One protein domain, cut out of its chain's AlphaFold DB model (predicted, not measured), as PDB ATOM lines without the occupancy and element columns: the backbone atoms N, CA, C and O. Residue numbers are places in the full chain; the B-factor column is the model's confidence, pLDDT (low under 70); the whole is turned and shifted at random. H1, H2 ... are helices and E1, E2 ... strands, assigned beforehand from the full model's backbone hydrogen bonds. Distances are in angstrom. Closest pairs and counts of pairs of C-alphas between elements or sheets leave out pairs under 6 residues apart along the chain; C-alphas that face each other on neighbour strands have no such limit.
ATOM      1  N   TYR A   4      -4.002  -8.308 -34.663       95.38
ATOM      2  CA  TYR A   4      -3.101  -7.230 -35.045       95.38
ATOM      3  C   TYR A   4      -1.822  -7.813 -35.627       95.38
ATOM      4  O   TYR A   4      -1.181  -8.647 -34.985       95.38
ATOM      5  N   GLN A   5      -1.429  -7.336 -36.806       95.38
ATOM      6  CA  GLN A   5      -0.080  -7.531 -37.341       95.38
ATOM      7  C   GLN A   5       0.607  -6.176 -37.385       95.38
ATOM      8  O   GLN A   5       0.098  -5.244 -37.998       95.38
ATOM      9  N   VAL A   6       1.744  -6.056 -36.712       94.88
ATOM     10  CA  VAL A   6       2.464  -4.798 -36.530       94.88
ATOM     11  C   VAL A   6       3.845  -4.925 -37.144       94.88
ATOM     12  O   VAL A   6       4.642  -5.751 -36.711       94.88
ATOM     13  N   ARG A   7       4.147  -4.091 -38.131       94.38
ATOM     14  CA  ARG A   7       5.457  -3.968 -38.764       94.38
ATOM     15  C   ARG A   7       6.221  -2.811 -38.152       94.38
ATOM     16  O   ARG A   7       5.697  -1.705 -38.048       94.38
ATOM     17  N   TYR A   8       7.468  -3.061 -37.786       92.75
ATOM     18  CA  TYR A   8       8.358  -2.062 -37.214       92.75
ATOM     19  C   TYR A   8       9.819  -2.385 -37.559       92.75
ATOM     20  O   TYR A   8      10.138  -3.439 -38.101       92.75
ATOM     21  N   ARG A   9      10.721  -1.438 -37.306       87.44
ATOM     22  CA  ARG A   9      12.191  -1.555 -37.307       87.44
ATOM     23  C   ARG A   9      12.762  -2.517 -38.355       87.44
ATOM     24  O   ARG A   9      13.113  -3.653 -38.048       87.44
ATOM     25  N   GLY A  10      12.929  -2.036 -39.585       83.56
ATOM     26  CA  GLY A  10      13.647  -2.786 -40.624       83.56
ATOM     27  C   GLY A  10      12.967  -4.094 -41.046       83.56
ATOM     28  O   GLY A  10      13.658  -5.009 -41.482       83.56
ATOM     29  N   GLY A  11      11.638  -4.183 -40.915       85.88
ATOM     30  CA  GLY A  11      10.849  -5.340 -41.349       85.88
ATOM     31  C   GLY A  11      10.582  -6.383 -40.262       85.88
ATOM     32  O   GLY A  11      10.186  -7.496 -40.590       85.88
ATOM     33  N   LYS A  12      10.789  -6.049 -38.982       92.38
ATOM     34  CA  LYS A  12      10.281  -6.870 -37.879       92.38
ATOM     35  C   LYS A  12       8.758  -6.851 -37.872       92.38
ATOM     36  O   LYS A  12       8.142  -5.828 -38.167       92.38
ATOM     37  N   GLU A  13       8.175  -7.973 -37.479       93.06
ATOM     38  CA  GLU A  13       6.733  -8.138 -37.370       93.06
ATOM     39  C   GLU A  13       6.375  -8.674 -35.984       93.06
ATOM     40  O   GLU A  13       7.025  -9.585 -35.471       93.06
ATOM     41  N   LEU A  14       5.334  -8.109 -35.381       94.25
ATOM     42  CA  LEU A  14       4.735  -8.560 -34.135       94.25
ATOM     43  C   LEU A  14       3.259  -8.851 -34.402       94.25
ATOM     44  O   LEU A  14       2.523  -7.976 -34.847       94.25
ATOM     45  N   THR A  15       2.829 -10.079 -34.125       94.88
ATOM     46  CA  THR A  15       1.438 -10.505 -34.315       94.88
ATOM     47  C   THR A  15       0.820 -10.878 -32.978       94.88
ATOM     48  O   THR A  15       1.385 -11.685 -32.239       94.88
ATOM     49  N   PHE A  16      -0.338 -10.308 -32.653       94.50
ATOM     50  CA  PHE A  16      -1.051 -10.628 -31.419       94.50
ATOM     51  C   PHE A  16      -2.556 -10.414 -31.553       94.50
ATOM     52  O   PHE A  16      -3.026  -9.625 -32.366       94.50
ATOM     53  N   ASN A  17      -3.311 -11.084 -30.688       94.25
ATOM     54  CA  ASN A  17      -4.741 -10.857 -30.548       94.25
ATOM     55  C   ASN A  17      -5.032  -9.934 -29.365       94.25
ATOM     56  O   ASN A  17      -4.359 -10.011 -28.331       94.25
ATOM     57  N   SER A  18      -6.072  -9.110 -29.484       91.19
ATOM     58  CA  SER A  18      -6.561  -8.276 -28.385       91.19
ATOM     59  C   SER A  18      -8.049  -8.517 -28.130       91.19
ATOM     60  O   SER A  18      -8.815  -8.603 -29.088       91.19
ATOM     61  N   PRO A  19      -8.507  -8.605 -26.865       89.12
ATOM     62  CA  PRO A  19      -9.929  -8.755 -26.546       89.12
ATOM     63  C   PRO A  19     -10.784  -7.550 -26.979       89.12
ATOM     64  O   PRO A  19     -12.003  -7.674 -27.067       89.12
ATOM     65  N   SER A  20     -10.160  -6.407 -27.267       89.25
ATOM     66  CA  SER A  20     -10.802  -5.164 -27.698       89.25
ATOM     67  C   SER A  20      -9.973  -4.451 -28.762       89.25
ATOM     68  O   SER A  20      -8.770  -4.698 -28.873       89.25
ATOM     69  N   ILE A  21     -10.606  -3.523 -29.486       89.75
ATOM     70  CA  ILE A  21      -9.903  -2.610 -30.394       89.75
ATOM     71  C   ILE A  21      -8.859  -1.824 -29.594       89.75
ATOM     72  O   ILE A  21      -9.168  -1.311 -28.511       89.75
ATOM     73  N   LEU A  22      -7.627  -1.773 -30.096       90.75
ATOM     74  CA  LEU A  22      -6.529  -1.042 -29.473       90.75
ATOM     75  C   LEU A  22      -6.359   0.343 -30.081       90.75
ATOM     76  O   LEU A  22      -6.564   0.547 -31.275       90.75
ATOM     77  N   ARG A  23      -5.923   1.284 -29.246       91.12
ATOM     78  CA  ARG A  23      -5.400   2.565 -29.724       91.12
ATOM     79  C   ARG A  23      -3.934   2.437 -30.113       91.12
ATOM     80  O   ARG A  23      -3.239   1.523 -29.662       91.12
ATOM     81  N   GLU A  24      -3.456   3.393 -30.898       90.81
ATOM     82  CA  GLU A  24      -2.072   3.442 -31.367       90.81
ATOM     83  C   GLU A  24      -1.070   3.395 -30.209       90.81
ATOM     84  O   GLU A  24      -0.092   2.655 -30.287       90.81
ATOM     85  N   GLU A  25      -1.344   4.076 -29.088       89.69
ATOM     86  CA  GLU A  25      -0.466   4.060 -27.914       89.69
ATOM     87  C   GLU A  25      -0.259   2.638 -27.385       89.69
ATOM     88  O   GLU A  25       0.864   2.222 -27.104       89.69
ATOM     89  N   GLN A  26      -1.340   1.861 -27.314       91.00
ATOM     90  CA  GLN A  26      -1.316   0.496 -26.794       91.00
ATOM     91  C   GLN A  26      -0.591  -0.459 -27.751       91.00
ATOM     92  O   GLN A  26       0.028  -1.430 -27.314       91.00
ATOM     93  N   ILE A  27      -0.645  -0.191 -29.058       91.88
ATOM     94  CA  ILE A  27       0.110  -0.938 -30.070       91.88
ATOM     95  C   ILE A  27       1.609  -0.648 -29.916       91.88
ATOM     96  O   ILE A  27       2.416  -1.580 -29.895       91.88
ATOM     97  N   VAL A  28       1.990   0.620 -29.731       90.44
ATOM     98  CA  VAL A  28       3.387   1.010 -29.478       90.44
ATOM     99  C   VAL A  28       3.903   0.389 -28.178       90.44
ATOM    100  O   VAL A  28       5.008  -0.153 -28.164       90.44
ATOM    101  N   GLU A  29       3.114   0.387 -27.102       89.75
ATOM    102  CA  GLU A  29       3.469  -0.268 -25.833       89.75
ATOM    103  C   GLU A  29       3.766  -1.761 -26.003       89.75
ATOM    104  O   GLU A  29       4.717  -2.277 -25.414       89.75
ATOM    105  N   ARG A  30       2.999  -2.461 -26.846       91.12
ATOM    106  CA  ARG A  30       3.243  -3.876 -27.166       91.12
ATOM    107  C   ARG A  30       4.568  -4.070 -27.897       91.12
ATOM    108  O   ARG A  30       5.320  -4.972 -27.537       91.12
ATOM    109  N   VAL A  31       4.881  -3.210 -28.868       91.56
ATOM    110  CA  VAL A  31       6.170  -3.236 -29.582       91.56
ATOM    111  C   VAL A  31       7.333  -2.945 -28.629       91.56
ATOM    112  O   VAL A  31       8.363  -3.614 -28.680       91.56
ATOM    113  N   LEU A  32       7.169  -1.983 -27.719       89.69
ATOM    114  CA  LEU A  32       8.169  -1.669 -26.696       89.69
ATOM    115  C   LEU A  32       8.405  -2.852 -25.752       89.69
ATOM    116  O   LEU A  32       9.556  -3.168 -25.449       89.69
ATOM    117  N   ALA A  33       7.333  -3.519 -25.317       89.31
ATOM    118  CA  ALA A  33       7.419  -4.706 -24.476       89.31
ATOM    119  C   ALA A  33       8.131  -5.866 -25.194       89.31
ATOM    120  O   ALA A  33       8.987  -6.513 -24.587       89.31
ATOM    121  N   GLU A  34       7.842  -6.082 -26.482       91.31
ATOM    122  CA  GLU A  34       8.514  -7.089 -27.317       91.31
ATOM    123  C   GLU A  34      10.021  -6.808 -27.446       91.31
ATOM    124  O   GLU A  34      10.851  -7.697 -27.253       91.31
ATOM    125  N   GLU A  35      10.406  -5.546 -27.661       88.31
ATOM    126  CA  GLU A  35      11.818  -5.137 -27.695       88.31
ATOM    127  C   GLU A  35      12.462  -5.044 -26.294       88.31
ATOM    128  O   GLU A  35      13.637  -4.685 -26.180       88.31
ATOM    129  N   LYS A  36      11.726  -5.386 -25.224       87.50
ATOM    130  CA  LYS A  36      12.162  -5.313 -23.816       87.50
ATOM    131  C   LYS A  36      12.623  -3.912 -23.397       87.50
ATOM    132  O   LYS A  36      13.524  -3.759 -22.571       87.50
ATOM    133  N   ILE A  37      12.001  -2.882 -23.964       83.31
ATOM    134  CA  ILE A  37      12.277  -1.480 -23.653       83.31
ATOM    135  C   ILE A  37      11.473  -1.094 -22.410       83.31
ATOM    136  O   ILE A  37      10.252  -1.223 -22.373       83.31
ATOM    137  N   ILE A  38      12.168  -0.633 -21.368       71.12
ATOM    138  CA  ILE A  38      11.558  -0.347 -20.067       71.12
ATOM    139  C   ILE A  38      10.649   0.900 -20.172       71.12
ATOM    140  O   ILE A  38      11.140   1.966 -20.558       71.12
ATOM    141  N   PRO A  39       9.364   0.819 -19.760       58.50
ATOM    142  CA  PRO A  39       8.395   1.918 -19.856       58.50
ATOM    143  C   PRO A  39       8.814   3.220 -19.156       58.50
ATOM    144  O   PRO A  39       8.417   4.301 -19.577       58.50
ATOM    145  N   GLY A  40       9.678   3.152 -18.137       54.47
ATOM    146  CA  GLY A  40      10.168   4.329 -17.405       54.47
ATOM    147  C   GLY A  40      10.975   5.333 -18.247       54.47
ATOM    148  O   GLY A  40      11.171   6.468 -17.824       54.47
ATOM    149  N   ALA A  41      11.422   4.958 -19.454       54.47
ATOM    150  CA  ALA A  41      12.018   5.889 -20.420       54.47
ATOM    151  C   ALA A  41      10.976   6.623 -21.297       54.47
ATOM    152  O   ALA A  41      11.329   7.555 -22.025       54.47
ATOM    153  N   VAL A  42       9.710   6.195 -21.249       56.50
ATOM    154  CA  VAL A  42       8.602   6.651 -22.107       56.50
ATOM    155  C   VAL A  42       7.722   7.689 -21.402       56.50
ATOM    156  O   VAL A  42       7.185   8.568 -22.069       56.50
ATOM    157  N   GLU A  43       7.675   7.693 -20.063       54.94
ATOM    158  CA  GLU A  43       6.830   8.580 -19.230       54.94
ATOM    159  C   GLU A  43       7.116  10.097 -19.352       54.94
ATOM    160  O   GLU A  43       6.514  10.912 -18.658       54.94
ATOM    161  N   LYS A  44       8.025  10.513 -20.240       54.88
ATOM    162  CA  LYS A  44       8.398  11.920 -20.463       54.88
ATOM    163  C   LYS A  44       8.321  12.390 -21.915       54.88
ATOM    164  O   LYS A  44       8.839  13.466 -22.214       54.88
ATOM    165  N   ARG A  45       7.733  11.614 -22.829       64.69
ATOM    166  CA  ARG A  45       7.689  11.986 -24.254       64.69
ATOM    167  C   ARG A  45       6.324  12.540 -24.639       64.69
ATOM    168  O   ARG A  45       5.294  11.994 -24.264       64.69
ATOM    169  N   SER A  46       6.343  13.657 -25.360       68.06
ATOM    170  CA  SER A  46       5.154  14.445 -25.693       68.06
ATOM    171  C   SER A  46       4.302  13.831 -26.806       68.06
ATOM    172  O   SER A  46       3.148  14.223 -26.949       68.06
ATOM    173  N   SER A  47       4.838  12.878 -27.578       82.62
ATOM    174  CA  SER A  47       4.126  12.202 -28.667       82.62
ATOM    175  C   SER A  47       4.541  10.730 -28.836       82.62
ATOM    176  O   SER A  47       5.622  10.300 -28.408       82.62
ATOM    177  N   LEU A  48       3.683   9.942 -29.497       84.75
ATOM    178  CA  LEU A  48       4.015   8.578 -29.919       84.75
ATOM    179  C   LEU A  48       5.163   8.568 -30.925       84.75
ATOM    180  O   LEU A  48       6.060   7.735 -30.815       84.75
ATOM    181  N   GLN A  49       5.194   9.543 -31.831       84.56
ATOM    182  CA  GLN A  49       6.263   9.704 -32.807       84.56
ATOM    183  C   GLN A  49       7.637   9.889 -32.148       84.56
ATOM    184  O   GLN A  49       8.609   9.232 -32.537       84.56
ATOM    185  N   ASP A  50       7.719  10.713 -31.098       85.44
ATOM    186  CA  ASP A  50       8.943  10.883 -30.305       85.44
ATOM    187  C   ASP A  50       9.365   9.563 -29.658       85.44
ATOM    188  O   ASP A  50      10.550   9.229 -29.599       85.44
ATOM    189  N   THR A  51       8.394   8.780 -29.185       85.50
ATOM    190  CA  THR A  51       8.648   7.476 -28.568       85.50
ATOM    191  C   THR A  51       9.190   6.465 -29.570       85.50
ATOM    192  O   THR A  51      10.165   5.773 -29.272       85.50
ATOM    193  N   ILE A  52       8.595   6.409 -30.756       87.31
ATOM    194  CA  ILE A  52       9.006   5.544 -31.860       87.31
ATOM    195  C   ILE A  52      10.423   5.908 -32.325       87.31
ATOM    196  O   ILE A  52      11.297   5.039 -32.428       87.31
ATOM    197  N   THR A  53      10.668   7.203 -32.534       86.31
ATOM    198  CA  THR A  53      11.944   7.731 -33.033       86.31
ATOM    199  C   THR A  53      13.068   7.504 -32.031       86.31
ATOM    200  O   THR A  53      14.102   6.934 -32.375       86.31
ATOM    201  N   ALA A  54      12.865   7.874 -30.766       85.50
ATOM    202  CA  ALA A  54      13.911   7.775 -29.752       85.50
ATOM    203  C   ALA A  54      14.264   6.324 -29.375       85.50
ATOM    204  O   ALA A  54      15.348   6.071 -28.851       85.50
ATOM    205  N   ASN A  55      13.383   5.362 -29.664       86.19
ATOM    206  CA  ASN A  55      13.656   3.933 -29.498       86.19
ATOM    207  C   ASN A  55      14.126   3.244 -30.793       86.19
ATOM    208  O   ASN A  55      14.296   2.026 -30.803       86.19
ATOM    209  N   HIS A  56      14.362   4.000 -31.873       86.50
ATOM    210  CA  HIS A  56      14.781   3.475 -33.179       86.50
ATOM    211  C   HIS A  56      13.858   2.363 -33.704       86.50
ATOM    212  O   HIS A  56      14.309   1.403 -34.336       86.50
ATOM    213  N   LEU A  57      12.554   2.488 -33.438       84.50
ATOM    214  CA  LEU A  57      11.558   1.506 -33.857       84.50
ATOM    215  C   LEU A  57      11.161   1.669 -35.329       84.50
ATOM    216  O   LEU A  57      10.471   0.805 -35.849       84.50
ATOM    217  N   GLY A  58      11.623   2.719 -36.022       82.69
ATOM    218  CA  GLY A  58      11.194   3.033 -37.392       82.69
ATOM    219  C   GLY A  58       9.691   3.343 -37.467       82.69
ATOM    220  O   GLY A  58       9.030   3.334 -36.437       82.69
ATOM    221  N   PRO A  59       9.117   3.623 -38.647       84.62
ATOM    222  CA  PRO A  59       7.670   3.782 -38.740       84.62
ATOM    223  C   PRO A  59       6.986   2.487 -38.288       84.62
ATOM    224  O   PRO A  59       7.357   1.398 -38.735       84.62
ATOM    225  N   ILE A  60       6.014   2.617 -37.386       90.19
ATOM    226  CA  ILE A  60       5.191   1.495 -36.945       90.19
ATOM    227  C   ILE A  60       3.934   1.495 -37.803       90.19
ATOM    228  O   ILE A  60       3.194   2.476 -37.812       90.19
ATOM    229  N   ALA A  61       3.700   0.400 -38.517       93.06
ATOM    230  CA  ALA A  61       2.481   0.184 -39.282       93.06
ATOM    231  C   ALA A  61       1.744  -1.033 -38.733       93.06
ATOM    232  O   ALA A  61       2.384  -2.036 -38.432       93.06
ATOM    233  N   TYR A  62       0.424  -0.974 -38.611       93.44
ATOM    234  CA  TYR A  62      -0.372  -2.104 -38.144       93.44
ATOM    235  C   TYR A  62      -1.592  -2.361 -39.025       93.44
ATOM    236  O   TYR A  62      -2.153  -1.440 -39.606       93.44
ATOM    237  N   THR A  63      -2.009  -3.620 -39.104       93.25
ATOM    238  CA  THR A  63      -3.269  -4.047 -39.724       93.25
ATOM    239  C   THR A  63      -4.149  -4.702 -38.666       93.25
ATOM    240  O   THR A  63      -3.663  -5.553 -37.918       93.25
ATOM    241  N   GLU A  64      -5.429  -4.342 -38.630       93.44
ATOM    242  CA  GLU A  64      -6.463  -4.987 -37.809       93.44
ATOM    243  C   GLU A  64      -7.294  -5.932 -38.690       93.44
ATOM    244  O   GLU A  64      -7.848  -5.481 -39.688       93.44
ATOM    245  N   ASP A  65      -7.369  -7.223 -38.352       88.50
ATOM    246  CA  ASP A  65      -8.191  -8.230 -39.053       88.50
ATOM    247  C   ASP A  65      -8.046  -8.190 -40.594       88.50
ATOM    248  O   ASP A  65      -9.025  -8.204 -41.333       88.50
ATOM    249  N   GLU A  66      -6.799  -8.118 -41.080       80.12
ATOM    250  CA  GLU A  66      -6.450  -8.048 -42.518       80.12
ATOM    251  C   GLU A  66      -6.915  -6.766 -43.247       80.12
ATOM    252  O   GLU A  66      -6.936  -6.714 -44.477       80.12
ATOM    253  N   SER A  67      -7.233  -5.705 -42.501       86.75
ATOM    254  CA  SER A  67      -7.511  -4.370 -43.048       86.75
ATOM    255  C   SER A  67      -6.271  -3.708 -43.662       86.75
ATOM    256  O   SER A  67      -5.141  -4.181 -43.517       86.75
ATOM    257  N   GLU A  68      -6.475  -2.565 -44.325       89.56
ATOM    258  CA  GLU A  68      -5.377  -1.746 -44.842       89.56
ATOM    259  C   GLU A  68      -4.395  -1.338 -43.724       89.56
ATOM    260  O   GLU A  68      -4.814  -1.059 -42.597       89.56
ATOM    261  N   PRO A  69      -3.081  -1.299 -44.011       88.62
ATOM    262  CA  PRO A  69      -2.080  -0.938 -43.017       88.62
ATOM    263  C   PRO A  69      -2.189   0.537 -42.623       88.62
ATOM    264  O   PRO A  69      -2.082   1.433 -43.462       88.62
ATOM    265  N   ILE A  70      -2.316   0.784 -41.323       91.38
ATOM    266  CA  ILE A  70      -2.338   2.114 -40.713       91.38
ATOM    267  C   ILE A  70      -0.945   2.414 -40.166       91.38
ATOM    268  O   ILE A  70      -0.392   1.624 -39.402       91.38
ATOM    269  N   THR A  71      -0.361   3.548 -40.558       91.62
ATOM    270  CA  THR A  71       0.944   3.995 -40.042       91.62
ATOM    271  C   THR A  71       0.743   4.958 -38.879       91.62
ATOM    272  O   THR A  71       0.082   5.982 -39.036       91.62
ATOM    273  N   ILE A  72       1.349   4.643 -37.736       87.19
ATOM    274  CA  ILE A  72       1.324   5.494 -36.546       87.19
ATOM    275  C   ILE A  72       2.202   6.715 -36.822       87.19
ATOM    276  O   ILE A  72       3.389   6.570 -37.143       87.19
ATOM    277  N   SER A  73       1.590   7.898 -36.743       76.94
ATOM    278  CA  SER A  73       2.188   9.185 -37.123       76.94
ATOM    279  C   SER A  73       2.641   9.993 -35.924       76.94
ATOM    280  O   SER A  73       1.929  10.027 -34.899       76.94
TER     281      SER A  73
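What this domain is: This is residues 4 to 73 of the 73 residues of an uncharacterized protein of Duganella sp. OV458 (UniProt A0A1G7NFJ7). A small three-stranded antiparallel sheet, E2, E1 and E3, has one helix, H1, laid across one of its faces, while a second, shorter helix, H2, stands off the sheet. A long unnamed stretch, residues 35 to 47, loops from H1 to H2, and after E3 the last residues fold back so that residues 70 to 71 pair with the strand's start. The printed part has 70 residues, with two named helices and three named strands in the order E1, E2, H1, H2, E3; the class is mixed, helices and strands, with under half of the residues in named elements. The whole is compact, with a radius of gyration of the C-alphas of 11.4 A, and rounded, spanning 32 by 26 by 20 A.

Where its parts are: E1, residues 4 to 8, begins with C-alpha 4 at (-3.101, -7.230, -35.045) and is 12.8 A long. E2, residues 12 to 17, is 17.2 A long. H1, residues 24 to 34, is 15.5 A long, with C-alpha 24 at (-2.072, 3.442, -31.367). H2, residues 48 to 54, follows. E3, residues 61 to 64, ends with C-alpha 64 at (-6.463, -4.987, -37.809).

How they stand to each other: E1 is the inner strand, between the edge strands E2 and E3. E1 and E2 form a hairpin, antiparallel at 161 degrees, with N 6 and O 14 within hydrogen-bond range at 2.8 A. E1 and E3 are antiparallel at 173 degrees, with N 7 and O 61 at 2.7 A. Residues 61 to 62 of E3 pair antiparallel with residues 70 to 71. H1 is on the sheet at a height of 9.8 A, over E2 and E1, and runs across the strands, at 70 degrees to E1 on the local plane. The closest C-alphas of E2 and H1 are those of Leu 14 and Val 31, 7.2 A apart. E2, H1 H2 and E3 make a split strand-helix-strand unit, two strands running the same way with E1 between them, and its crossover is right-handed. H2 is not on the sheet. H1 and H2 only just touch, with 3 pairs of C-alphas within 8 A; the closest are those of Glu 25 and Leu 48, 6.7 A. They run the same way at a shallow tilt of 33 degrees, only just short of steep. In H1 and H2 every O i to N i+4 pair is within hydrogen-bond range.

The domain as a whole: The C-alphas farthest apart, those of Lys 44 and Glu 66, are 33.3 A apart. The printed part has no cut. The link from H1 to H2 is long, with 13 residues. The mean pLDDT of the printed part is 85.4, and residues 39 to 46 are under 70.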